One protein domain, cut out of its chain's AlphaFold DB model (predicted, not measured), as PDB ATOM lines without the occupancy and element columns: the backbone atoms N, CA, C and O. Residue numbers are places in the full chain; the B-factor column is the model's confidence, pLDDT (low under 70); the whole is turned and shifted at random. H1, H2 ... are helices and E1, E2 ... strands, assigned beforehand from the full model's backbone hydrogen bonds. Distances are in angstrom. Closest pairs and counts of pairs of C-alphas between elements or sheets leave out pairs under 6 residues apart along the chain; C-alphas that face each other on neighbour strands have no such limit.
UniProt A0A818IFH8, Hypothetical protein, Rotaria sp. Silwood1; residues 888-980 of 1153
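Overview. This is residues 888 to 980 of the 1153 residues of the protein "Hypothetical protein" of Rotaria sp. Silwood1 (UniProt A0A818IFH8). An open V: the long helix H2 makes one arm, with H1 packed across its first part, and a thin tail through H3 and H4 to a small loop with strand E1 makes the other. The printed part, 93 residues with H1, H2, H3, H4 and E1 in order, is mostly helix and extended, with a radius of gyration of the C-alphas of 21.6 A and spans of 58 by 42 by 22 A.

Along the chain. H1, residues 888 to 902, begins at C-alpha (196.171, 284.116, 314.573) and is 21.2 A long. H2, residues 913 to 942, is 42.1 A long. H3 is residues 945 to 948, H4 953 to 958. E1, residues 973 to 975, ends at C-alpha (190.412, 290.507, 339.624).

Arrangement. H1 touches H2 with residues 893 to 897 alone, about perpendicular at 85 degrees; the closest C-alphas, of Ala 897 and Leu 916, are 6.8 A apart. H3 is close to H2 but not clearly touching, the closest C-alphas, of Ile 939 and Glu 945, being 6.3 A apart. H4 and E1 are apart. E1 pairs with no named strand; residues 966 to 967 pair with it, antiparallel. Every O i to N i+4 pair is within hydrogen-bond range in H1, H2 and H4; H3 is too short for one.

Size, cuts and confidence. The printed part has no cut. The link from H4 to E1 is long. Residues 946 to 965 and 968 to 980 have pLDDT under 70.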
ATOM      1  N   LYS A 888     197.571 284.285 314.150       91.38
ATOM      2  CA  LYS A 888     196.171 284.116 314.573       91.38
ATOM      3  C   LYS A 888     195.188 284.512 313.476       91.38
ATOM      4  O   LYS A 888     194.175 283.839 313.305       91.38
ATOM      5  N   ASP A 889     195.459 285.593 312.760       90.12
ATOM      6  CA  ASP A 889     194.531 286.174 311.787       90.12
ATOM      7  C   ASP A 889     194.582 285.438 310.444       90.12
ATOM      8  O   ASP A 889     193.539 285.196 309.832       90.12
ATOM      9  N   PHE A 890     195.755 284.923 310.068       92.00
ATOM     10  CA  PHE A 890     195.886 283.919 309.017       92.00
ATOM     11  C   PHE A 890     195.118 282.635 309.371       92.00
ATOM     12  O   PHE A 890     194.356 282.134 308.548       92.00
ATOM     13  N   ALA A 891     195.227 282.130 310.609       93.75
ATOM     14  CA  ALA A 891     194.472 280.949 311.041       93.75
ATOM     15  C   ALA A 891     192.945 281.176 311.034       93.75
ATOM     16  O   ALA A 891     192.205 280.302 310.586       93.75
ATOM     17  N   LYS A 892     192.457 282.355 311.458       92.06
ATOM     18  CA  LYS A 892     191.037 282.740 311.318       92.06
ATOM     19  C   LYS A 892     190.609 282.770 309.850       92.06
ATOM     20  O   LYS A 892     189.569 282.215 309.514       92.06
ATOM     21  N   SER A 893     191.422 283.368 308.979       91.44
ATOM     22  CA  SER A 893     191.148 283.453 307.538       91.44
ATOM     23  C   SER A 893     191.147 282.069 306.875       91.44
ATOM     24  O   SER A 893     190.322 281.799 306.008       91.44
ATOM     25  N   GLN A 894     192.006 281.152 307.334       94.62
ATOM     26  CA  GLN A 894     192.027 279.751 306.909       94.62
ATOM     27  C   GLN A 894     190.755 278.996 307.318       94.62
ATOM     28  O   GLN A 894     190.222 278.234 306.514       94.62
ATOM     29  N   ILE A 895     190.247 279.231 308.532       95.38
ATOM     30  CA  ILE A 895     188.971 278.667 308.997       95.38
ATOM     31  C   ILE A 895     187.806 279.242 308.179       95.38
ATOM     32  O   ILE A 895     186.987 278.476 307.680       95.38
ATOM     33  N   PHE A 896     187.782 280.560 307.953       94.94
ATOM     34  CA  PHE A 896     186.783 281.219 307.106       94.94
ATOM     35  C   PHE A 896     186.777 280.667 305.669       94.94
ATOM     36  O   PHE A 896     185.708 280.426 305.114       94.94
ATOM     37  N   ALA A 897     187.948 280.387 305.087       94.94
ATOM     38  CA  ALA A 897     188.048 279.759 303.769       94.94
ATOM     39  C   ALA A 897     187.438 278.352 303.735       94.94
ATOM     40  O   ALA A 897     186.729 278.020 302.788       94.94
ATOM     41  N   TRP A 898     187.685 277.534 304.764       94.31
ATOM     42  CA  TRP A 898     187.065 276.212 304.881       94.31
ATOM     43  C   TRP A 898     185.544 276.321 305.030       94.31
ATOM     44  O   TRP A 898     184.824 275.686 304.268       94.31
ATOM     45  N   GLU A 899     185.045 277.200 305.904       95.19
ATOM     46  CA  GLU A 899     183.603 277.437 306.044       95.19
ATOM     47  C   GLU A 899     182.944 277.949 304.753       95.19
ATOM     48  O   GLU A 899     181.794 277.612 304.472       95.19
ATOM     49  N   ALA A 900     183.628 278.799 303.981       93.88
ATOM     50  CA  ALA A 900     183.123 279.316 302.713       93.88
ATOM     51  C   ALA A 900     183.131 278.238 301.616       93.88
ATOM     52  O   ALA A 900     182.164 278.129 300.862       93.88
ATOM     53  N   SER A 901     184.172 277.399 301.586       91.69
ATOM     54  CA  SER A 901     184.260 276.226 300.711       91.69
ATOM     55  C   SER A 901     183.161 275.204 301.021       91.69
ATOM     56  O   SER A 901     182.520 274.711 300.097       91.69
ATOM     57  N   ASP A 902     182.889 274.924 302.299       93.44
ATOM     58  CA  ASP A 902     181.806 274.025 302.728       93.44
ATOM     59  C   ASP A 902     180.415 274.585 302.361       93.44
ATOM     60  O   ASP A 902     179.485 273.829 302.081       93.44
ATOM     61  N   LYS A 903     180.278 275.918 302.288       92.25
ATOM     62  CA  LYS A 903     179.087 276.628 301.776       92.25
ATOM     63  C   LYS A 903     179.035 276.704 300.238       92.25
ATOM     64  O   LYS A 903     178.134 277.342 299.697       92.25
ATOM     65  N   GLY A 904     179.971 276.070 299.527       89.88
ATOM     66  CA  GLY A 904     180.007 275.994 298.062       89.88
ATOM     67  C   GLY A 904     180.671 277.182 297.354       89.88
ATOM     68  O   GLY A 904     180.586 277.281 296.129       89.88
ATOM     69  N   VAL A 905     181.335 278.086 298.081       90.31
ATOM     70  CA  VAL A 905     182.050 279.223 297.485       90.31
ATOM     71  C   VAL A 905     183.513 278.847 297.253       90.31
ATOM     72  O   VAL A 905     184.299 278.747 298.192       90.31
ATOM     73  N   ASN A 906     183.895 278.663 295.987       87.62
ATOM     74  CA  ASN A 906     185.262 278.301 295.597       87.62
ATOM     75  C   ASN A 906     186.255 279.437 295.911       87.62
ATOM     76  O   ASN A 906     186.387 280.403 295.147       87.62
ATOM     77  N   ILE A 907     186.937 279.315 297.053       90.31
ATOM     78  CA  ILE A 907     187.981 280.213 297.561       90.31
ATOM     79  C   ILE A 907     189.024 279.348 298.276       90.31
ATOM     80  O   ILE A 907     188.670 278.434 299.018       90.31
ATOM     81  N   HIS A 908     190.311 279.640 298.094       92.25
ATOM     82  CA  HIS A 908     191.393 278.893 298.735       92.25
ATOM     83  C   HIS A 908     192.498 279.840 299.212       92.25
ATOM     84  O   HIS A 908     192.892 280.743 298.481       92.25
ATOM     85  N   THR A 909     193.031 279.628 300.415       92.56
ATOM     86  CA  THR A 909     193.923 280.592 301.090       92.56
ATOM     87  C   THR A 909     195.249 280.812 300.379       92.56
ATOM     88  O   THR A 909     195.727 281.940 300.346       92.56
ATOM     89  N   GLN A 910     195.833 279.773 299.775       93.38
ATOM     90  CA  GLN A 910     197.064 279.910 298.983       93.38
ATOM     91  C   GLN A 910     196.829 280.205 297.492       93.38
ATOM     92  O   GLN A 910     197.787 280.560 296.815       93.38
ATOM     93  N   ALA A 911     195.609 280.038 296.964       92.94
ATOM     94  CA  ALA A 911     195.341 280.264 295.533       92.94
ATOM     95  C   ALA A 911     194.725 281.649 295.278       92.94
ATOM     96  O   ALA A 911     195.166 282.365 294.388       92.94
ATOM     97  N   ASP A 912     193.773 282.040 296.129       94.69
ATOM     98  CA  ASP A 912     192.975 283.264 296.042       94.69
ATOM     99  C   ASP A 912     193.126 284.140 297.323       94.69
ATOM    100  O   ASP A 912     192.113 284.536 297.913       94.69
ATOM    101  N   PRO A 913     194.345 284.449 297.824       94.06
ATOM    102  CA  PRO A 913     194.531 285.084 299.138       94.06
ATOM    103  C   PRO A 913     193.837 286.449 299.269       94.06
ATOM    104  O   PRO A 913     193.175 286.712 300.269       94.06
ATOM    105  N   THR A 914     193.932 287.303 298.248       94.62
ATOM    106  CA  THR A 914     193.353 288.661 298.255       94.62
ATOM    107  C   THR A 914     191.826 288.650 298.188       94.62
ATOM    108  O   THR A 914     191.161 289.399 298.900       94.62
ATOM    109  N   LYS A 915     191.252 287.758 297.372       93.31
ATOM    110  CA  LYS A 915     189.802 287.528 297.270       93.31
ATOM    111  C   LYS A 915     189.240 286.979 298.582       93.31
ATOM    112  O   LYS A 915     188.182 287.421 299.018       93.31
ATOM    113  N   LEU A 916     189.957 286.059 299.233       94.00
ATOM    114  CA  LEU A 916     189.603 285.576 300.565       94.00
ATOM    115  C   LEU A 916     189.617 286.704 301.599       94.00
ATOM    116  O   LEU A 916     188.672 286.819 302.372       94.00
ATOM    117  N   GLU A 917     190.672 287.520 301.628       93.25
ATOM    118  CA  GLU A 917     190.808 288.619 302.586       93.25
ATOM    119  C   GLU A 917     189.684 289.652 302.422       93.25
ATOM    120  O   GLU A 917     189.079 290.066 303.410       93.25
ATOM    121  N   LEU A 918     189.354 290.020 301.179       94.56
ATOM    122  CA  LEU A 918     188.262 290.942 300.867       94.56
ATOM    123  C   LEU A 918     186.907 290.379 301.323       94.56
ATOM    124  O   LEU A 918     186.165 291.060 302.030       94.56
ATOM    125  N   LEU A 919     186.625 289.107 301.027       93.19
ATOM    126  CA  LEU A 919     185.407 288.435 301.496       93.19
ATOM    127  C   LEU A 919     185.373 288.256 303.022       93.19
ATOM    128  O   LEU A 919     184.292 288.279 303.609       93.19
ATOM    129  N   ASN A 920     186.526 288.116 303.682       93.00
ATOM    130  CA  ASN A 920     186.615 288.053 305.140       93.00
ATOM    131  C   ASN A 920     186.326 289.426 305.774       93.00
ATOM    132  O   ASN A 920     185.615 289.502 306.775       93.00
ATOM    133  N   LYS A 921     186.798 290.525 305.166       93.62
ATOM    134  CA  LYS A 921     186.443 291.899 305.574       93.62
ATOM    135  C   LYS A 921     184.942 292.147 305.425       93.62
ATOM    136  O   LYS A 921     184.298 292.498 306.411       93.62
ATOM    137  N   GLU A 922     184.364 291.840 304.262       94.81
ATOM    138  CA  GLU A 922     182.910 291.911 304.059       94.81
ATOM    139  C   GLU A 922     182.131 291.045 305.062       94.81
ATOM    140  O   GLU A 922     181.081 291.451 305.561       94.81
ATOM    141  N   PHE A 923     182.620 289.839 305.365       93.69
ATOM    142  CA  PHE A 923     182.002 288.957 306.351       93.69
ATOM    143  C   PHE A 923     182.060 289.557 307.759       93.69
ATOM    144  O   PHE A 923     181.063 289.502 308.477       93.69
ATOM    145  N   HIS A 924     183.177 290.172 308.152       92.88
ATOM    146  CA  HIS A 924     183.297 290.879 309.425       92.88
ATOM    147  C   HIS A 924     182.366 292.098 309.509       92.88
ATOM    148  O   HIS A 924     181.711 292.283 310.535       92.88
ATOM    149  N   GLU A 925     182.230 292.883 308.440       95.56
ATOM    150  CA  GLU A 925     181.276 293.997 308.365       95.56
ATOM    151  C   GLU A 925     179.825 293.512 308.490       95.56
ATOM    152  O   GLU A 925     179.093 293.970 309.373       95.56
ATOM    153  N   LYS A 926     179.427 292.520 307.683       94.81
ATOM    154  CA  LYS A 926     178.092 291.896 307.722       94.81
ATOM    155  C   LYS A 926     177.810 291.244 309.078       94.81
ATOM    156  O   LYS A 926     176.700 291.353 309.595       94.81
ATOM    157  N   LYS A 927     178.812 290.625 309.711       95.31
ATOM    158  CA  LYS A 927     178.709 290.057 311.064       95.31
ATOM    159  C   LYS A 927     178.522 291.139 312.127       95.31
ATOM    160  O   LYS A 927     177.697 290.957 313.016       95.31
ATOM    161  N   ASN A 928     179.228 292.263 312.033       94.81
ATOM    162  CA  ASN A 928     179.059 293.388 312.956       94.81
ATOM    163  C   ASN A 928     177.682 294.054 312.791       94.81
ATOM    164  O   ASN A 928     177.050 294.404 313.786       94.81
ATOM    165  N   GLN A 929     177.181 294.175 311.557       95.19
ATOM    166  CA  GLN A 929     175.804 294.602 311.286       95.19
ATOM    167  C   GLN A 929     174.788 293.613 311.882       95.19
ATOM    168  O   GLN A 929     173.875 294.034 312.587       95.19
ATOM    169  N   PHE A 930     174.986 292.305 311.681       95.31
ATOM    170  CA  PHE A 930     174.125 291.264 312.245       95.31
ATOM    171  C   PHE A 930     174.098 291.293 313.781       95.31
ATOM    172  O   PHE A 930     173.018 291.270 314.368       95.31
ATOM    173  N   ILE A 931     175.258 291.426 314.437       94.50
ATOM    174  CA  ILE A 931     175.351 291.578 315.898       94.50
ATOM    175  C   ILE A 931     174.519 292.778 316.362       94.50
ATOM    176  O   ILE A 931     173.673 292.602 317.230       94.50
ATOM    177  N   LYS A 932     174.656 293.948 315.720       92.94
ATOM    178  CA  LYS A 932     173.842 295.138 316.029       92.94
ATOM    179  C   LYS A 932     172.339 294.915 315.813       92.94
ATOM    180  O   LYS A 932     171.533 295.457 316.560       92.94
ATOM    181  N   THR A 933     171.930 294.129 314.812       95.00
ATOM    182  CA  THR A 933     170.503 293.792 314.628       95.00
ATOM    183  C   THR A 933     169.982 292.823 315.689       95.00
ATOM    184  O   THR A 933     168.861 292.998 316.158       95.00
ATOM    185  N   VAL A 934     170.788 291.844 316.114       91.94
ATOM    186  CA  VAL A 934     170.430 290.907 317.190       91.94
ATOM    187  C   VAL A 934     170.384 291.623 318.540       91.94
ATOM    188  O   VAL A 934     169.471 291.386 319.317       91.94
ATOM    189  N   GLU A 935     171.320 292.534 318.796       88.56
ATOM    190  CA  GLU A 935     171.346 293.405 319.973       88.56
ATOM    191  C   GLU A 935     170.065 294.244 320.070       88.56
ATOM    192  O   GLU A 935     169.372 294.169 321.081       88.56
ATOM    193  N   LYS A 936     169.661 294.924 318.986       89.38
ATOM    194  CA  LYS A 936     168.370 295.637 318.924       89.38
ATOM    195  C   LYS A 936     167.173 294.721 319.187       89.38
ATOM    196  O   LYS A 936     166.353 295.034 320.039       89.38
ATOM    197  N   GLN A 937     167.106 293.557 318.536       90.81
ATOM    198  CA  GLN A 937     166.026 292.586 318.764       90.81
ATOM    199  C   GLN A 937     165.999 292.035 320.200       90.81
ATOM    200  O   GLN A 937     164.933 291.676 320.697       90.81
ATOM    201  N   LEU A 938     167.150 291.933 320.871       87.38
ATOM    202  CA  LEU A 938     167.230 291.535 322.277       87.38
ATOM    203  C   LEU A 938     166.715 292.650 323.194       87.38
ATOM    204  O   LEU A 938     165.909 292.358 324.074       87.38
ATOM    205  N   ILE A 939     167.113 293.903 322.950       86.12
ATOM    206  CA  ILE A 939     166.616 295.082 323.678       86.12
ATOM    207  C   ILE A 939     165.091 295.201 323.515       86.12
ATOM    208  O   ILE A 939     164.378 295.313 324.508       86.12
ATOM    209  N   GLU A 940     164.575 295.073 322.289       85.81
ATOM    210  CA  GLU A 940     163.135 295.112 321.986       85.81
ATOM    211  C   GLU A 940     162.338 293.980 322.664       85.81
ATOM    212  O   GLU A 940     161.196 294.191 323.071       85.81
ATOM    213  N   ARG A 941     162.911 292.772 322.795       86.62
ATOM    214  CA  ARG A 941     162.222 291.612 323.398       86.62
ATOM    215  C   ARG A 941     162.276 291.563 324.921       86.62
ATOM    216  O   ARG A 941     161.343 291.037 325.524       86.62
ATOM    217  N   TYR A 942     163.380 292.001 325.524       81.44
ATOM    218  CA  TYR A 942     163.653 291.800 326.952       81.44
ATOM    219  C   TYR A 942     163.691 293.100 327.766       81.44
ATOM    220  O   TYR A 942     163.624 293.035 328.993       81.44
ATOM    221  N   GLY A 943     163.755 294.266 327.113       79.62
ATOM    222  CA  GLY A 943     163.979 295.555 327.766       79.62
ATOM    223  C   GLY A 943     165.404 295.705 328.316       79.62
ATOM    224  O   GLY A 943     166.228 294.796 328.223       79.62
ATOM    225  N   GLY A 944     165.693 296.867 328.911       72.06
ATOM    226  CA  GLY A 944     166.972 297.126 329.588       72.06
ATOM    227  C   GLY A 944     167.967 298.024 328.847       72.06
ATOM    228  O   GLY A 944     169.157 297.968 329.145       72.06
ATOM    229  N   GLU A 945     167.507 298.880 327.928       70.31
ATOM    230  CA  GLU A 945     168.333 299.925 327.290       70.31
ATOM    231  C   GLU A 945     169.022 300.843 328.328       70.31
ATOM    232  O   GLU A 945     170.177 301.234 328.164       70.31
ATOM    233  N   GLU A 946     168.367 301.062 329.473       64.19
ATOM    234  CA  GLU A 946     168.896 301.768 330.650       64.19
ATOM    235  C   GLU A 946     170.184 301.146 331.232       64.19
ATOM    236  O   GLU A 946     170.992 301.861 331.818       64.19
ATOM    237  N   TYR A 947     170.418 299.839 331.049       61.59
ATOM    238  CA  TYR A 947     171.613 299.143 331.549       61.59
ATOM    239  C   TYR A 947     172.774 299.098 330.542       61.59
ATOM    240  O   TYR A 947     173.897 298.766 330.928       61.59
ATOM    241  N   LEU A 948     172.529 299.424 329.267       64.31
ATOM    242  CA  LEU A 948     173.580 299.561 328.247       64.31
ATOM    243  C   LEU A 948     174.333 300.886 328.392       64.31
ATOM    244  O   LEU A 948     175.547 300.931 328.191       64.31
ATOM    245  N   ASN A 949     173.635 301.934 328.831       63.47
ATOM    246  CA  ASN A 949     174.238 303.177 329.298       63.47
ATOM    247  C   ASN A 949     174.857 302.975 330.689       63.47
ATOM    248  O   ASN A 949     174.396 303.531 331.687       63.47
ATOM    249  N   SER A 950     175.920 302.169 330.769       59.69
ATOM    250  CA  SER A 950     176.713 302.071 331.991       59.69
ATOM    251  C   SER A 950     177.231 303.460 332.360       59.69
ATOM    252  O   SER A 950     177.924 304.083 331.552       59.69
ATOM    253  N   ILE A 951     176.921 303.915 333.575       59.00
ATOM    254  CA  ILE A 951     177.461 305.154 334.145       59.00
ATOM    255  C   ILE A 951     178.986 305.177 333.909       59.00
ATOM    256  O   ILE A 951     179.633 304.157 334.183       59.00
ATOM    257  N   PRO A 952     179.565 306.287 333.397       57.94
ATOM    258  CA  PRO A 952     181.003 306.414 333.182       57.94
ATOM    259  C   PRO A 952     181.784 305.909 334.390       57.94
ATOM    260  O   PRO A 952     181.492 306.275 335.529       57.94
ATOM    261  N   ARG A 953     182.752 305.021 334.144       54.97
ATOM    262  CA  ARG A 953     183.358 304.194 335.200       54.97
ATOM    263  C   ARG A 953     183.998 305.020 336.319       54.97
ATOM    264  O   ARG A 953     184.025 304.571 337.455       54.97
ATOM    265  N   GLU A 954     184.456 306.220 335.985       57.09
ATOM    266  CA  GLU A 954     184.996 307.241 336.887       57.09
ATOM    267  C   GLU A 954     183.982 307.628 337.984       57.09
ATOM    268  O   GLU A 954     184.295 307.524 339.168       57.09
ATOM    269  N   LEU A 955     182.727 307.908 337.615       56.34
ATOM    270  CA  LEU A 955     181.640 308.240 338.552       56.34
ATOM    271  C   LEU A 955     181.212 307.047 339.429       56.34
ATOM    272  O   LEU A 955     180.661 307.230 340.513       56.34
ATOM    273  N   VAL A 956     181.459 305.812 338.978       54.53
ATOM    274  CA  VAL A 956     181.213 304.592 339.771       54.53
ATOM    275  C   VAL A 956     182.346 304.342 340.775       54.53
ATOM    276  O   VAL A 956     182.096 303.814 341.857       54.53
ATOM    277  N   VAL A 957     183.579 304.740 340.440       48.84
ATOM    278  CA  VAL A 957     184.757 304.619 341.316       48.84
ATOM    279  C   VAL A 957     184.721 305.650 342.448       48.84
ATOM    280  O   VAL A 957     185.013 305.292 343.583       48.84
ATOM    281  N   GLU A 958     184.279 306.888 342.202       47.91
ATOM    282  CA  GLU A 958     184.125 307.887 343.279       47.91
ATOM    283  C   GLU A 958     183.037 307.515 344.305       47.91
ATOM    284  O   GLU A 958     183.132 307.882 345.476       47.91
ATOM    285  N   ALA A 959     182.029 306.734 343.902       50.03
ATOM    286  CA  ALA A 959     180.960 306.261 344.783       50.03
ATOM    287  C   ALA A 959     181.322 305.001 345.604       50.03
ATOM    288  O   ALA A 959     180.564 304.620 346.499       50.03
ATOM    289  N   GLN A 960     182.446 304.333 345.310       46.66
ATOM    290  CA  GLN A 960     182.898 303.129 346.018       46.66
ATOM    291  C   GLN A 960     184.349 303.286 346.480       46.66
ATOM    292  O   GLN A 960     185.290 303.022 345.739       46.66
ATOM    293  N   THR A 961     184.528 303.637 347.756       49.53
ATOM    294  CA  THR A 961     185.836 303.909 348.384       49.53
ATOM    295  C   THR A 961     186.787 302.707 348.464       49.53
ATOM    296  O   THR A 961     187.924 302.862 348.901       49.53
ATOM    297  N   GLU A 962     186.347 301.510 348.072       56.50
ATOM    298  CA  GLU A 962     187.134 300.278 348.118       56.50
ATOM    299  C   GLU A 962     187.079 299.548 346.771       56.50
ATOM    300  O   GLU A 962     186.124 298.840 346.444       56.50
ATOM    301  N   GLN A 963     188.147 299.686 345.983       56.84
ATOM    302  CA  GLN A 963     188.323 298.920 344.755       56.84
ATOM    303  C   GLN A 963     188.618 297.456 345.119       56.84
ATOM    304  O   GLN A 963     189.727 297.111 345.518       56.84
ATOM    305  N   TYR A 964     187.608 296.587 345.010       60.28
ATOM    306  CA  TYR A 964     187.706 295.186 345.424       60.28
ATOM    307  C   TYR A 964     188.725 294.402 344.577       60.28
ATOM    308  O   TYR A 964     188.455 294.021 343.432       60.28
ATOM    309  N   VAL A 965     189.900 294.147 345.162       66.75
ATOM    310  CA  VAL A 965     190.959 293.318 344.576       66.75
ATOM    311  C   VAL A 965     190.864 291.891 345.122       66.75
ATOM    312  O   VAL A 965     191.182 291.611 346.277       66.75
ATOM    313  N   GLU A 966     190.434 290.959 344.270       72.50
ATOM    314  CA  GLU A 966     190.428 289.527 344.565       72.50
ATOM    315  C   GLU A 966     191.860 288.985 344.477       72.50
ATOM    316  O   GLU A 966     192.380 288.755 343.384       72.50
ATOM    317  N   TYR A 967     192.500 288.728 345.615       71.75
ATOM    318  CA  TYR A 967     193.767 287.996 345.661       71.75
ATOM    319  C   TYR A 967     193.523 286.484 345.682       71.75
ATOM    320  O   TYR A 967     192.635 285.979 346.371       71.75
ATOM    321  N   ASN A 968     194.360 285.719 344.980       68.81
ATOM    322  CA  ASN A 968     194.465 284.287 345.230       68.81
ATOM    323  C   ASN A 968     195.157 284.032 346.585       68.81
ATOM    324  O   ASN A 968     195.786 284.915 347.168       68.81
ATOM    325  N   ARG A 969     195.116 282.783 347.066       55.66
ATOM    326  CA  ARG A 969     195.748 282.373 348.340       55.66
ATOM    327  C   ARG A 969     197.279 282.566 348.402       55.66
ATOM    328  O   ARG A 969     197.860 282.354 349.458       55.66
ATOM    329  N   PHE A 970     197.915 282.933 347.289       53.84
ATOM    330  CA  PHE A 970     199.349 283.199 347.137       53.84
ATOM    331  C   PHE A 970     199.650 284.694 346.883       53.84
ATOM    332  O   PHE A 970     200.754 285.023 346.460       53.84
ATOM    333  N   GLY A 971     198.680 285.598 347.079       60.00
ATOM    334  CA  GLY A 971     198.853 287.046 346.891       60.00
ATOM    335  C   GLY A 971     198.822 287.534 345.437       60.00
ATOM    336  O   GLY A 971     199.054 288.711 345.187       60.00
ATOM    337  N   LYS A 972     198.511 286.674 344.459       60.69
ATOM    338  CA  LYS A 972     198.358 287.082 343.054       60.69
ATOM    339  C   LYS A 972     196.943 287.587 342.788       60.69
ATOM    340  O   LYS A 972     195.989 286.838 342.996       60.69
ATOM    341  N   VAL A 973     196.821 288.791 342.236       68.69
ATOM    342  CA  VAL A 973     195.536 289.370 341.827       68.69
ATOM    343  C   VAL A 973     194.862 288.517 340.741       68.69
ATOM    344  O   VAL A 973     195.456 288.177 339.715       68.69
ATOM    345  N   ILE A 974     193.611 288.138 341.001       67.56
ATOM    346  CA  ILE A 974     192.690 287.439 340.092       67.56
ATOM    347  C   ILE A 974     191.823 288.465 339.352       67.56
ATOM    348  O   ILE A 974     191.530 288.293 338.167       67.56
ATOM    349  N   LYS A 975     191.398 289.514 340.063       63.75
ATOM    350  CA  LYS A 975     190.412 290.507 339.624       63.75
ATOM    351  C   LYS A 975     190.617 291.797 340.423       63.75
ATOM    352  O   LYS A 975     190.956 291.713 341.595       63.75
ATOM    353  N   GLY A 976     190.386 292.961 339.818       54.00
ATOM    354  CA  GLY A 976     190.378 294.255 340.521       54.00
ATOM    355  C   GLY A 976     191.549 295.192 340.211       54.00
ATOM    356  O   GLY A 976     191.339 296.403 340.225       54.00
ATOM    357  N   ASP A 977     192.723 294.675 339.822       58.09
ATOM    358  CA  ASP A 977     193.820 295.515 339.313       58.09
ATOM    359  C   ASP A 977     193.448 296.120 337.955       58.09
ATOM    360  O   ASP A 977     193.608 295.510 336.892       58.09
ATOM    361  N   GLN A 978     192.968 297.359 337.989       53.78
ATOM    362  CA  GLN A 978     193.057 298.250 336.844       53.78
ATOM    363  C   GLN A 978     194.450 298.867 336.894       53.78
ATOM    364  O   GLN A 978     194.749 299.660 337.783       53.78
ATOM    365  N   ARG A 979     195.319 298.471 335.956       55.28
ATOM    366  CA  ARG A 979     196.618 299.126 335.777       55.28
ATOM    367  C   ARG A 979     196.370 300.618 335.577       55.28
ATOM    368  O   ARG A 979     195.652 300.977 334.643       55.28
ATOM    369  N   ALA A 980     197.001 301.462 336.390       52.31
ATOM    370  CA  ALA A 980     197.177 302.856 336.013       52.31
ATOM    371  C   ALA A 980     197.830 302.881 334.624       52.31
ATOM    372  O   ALA A 980     198.802 302.155 334.378       52.31
TER     373      ALA A 980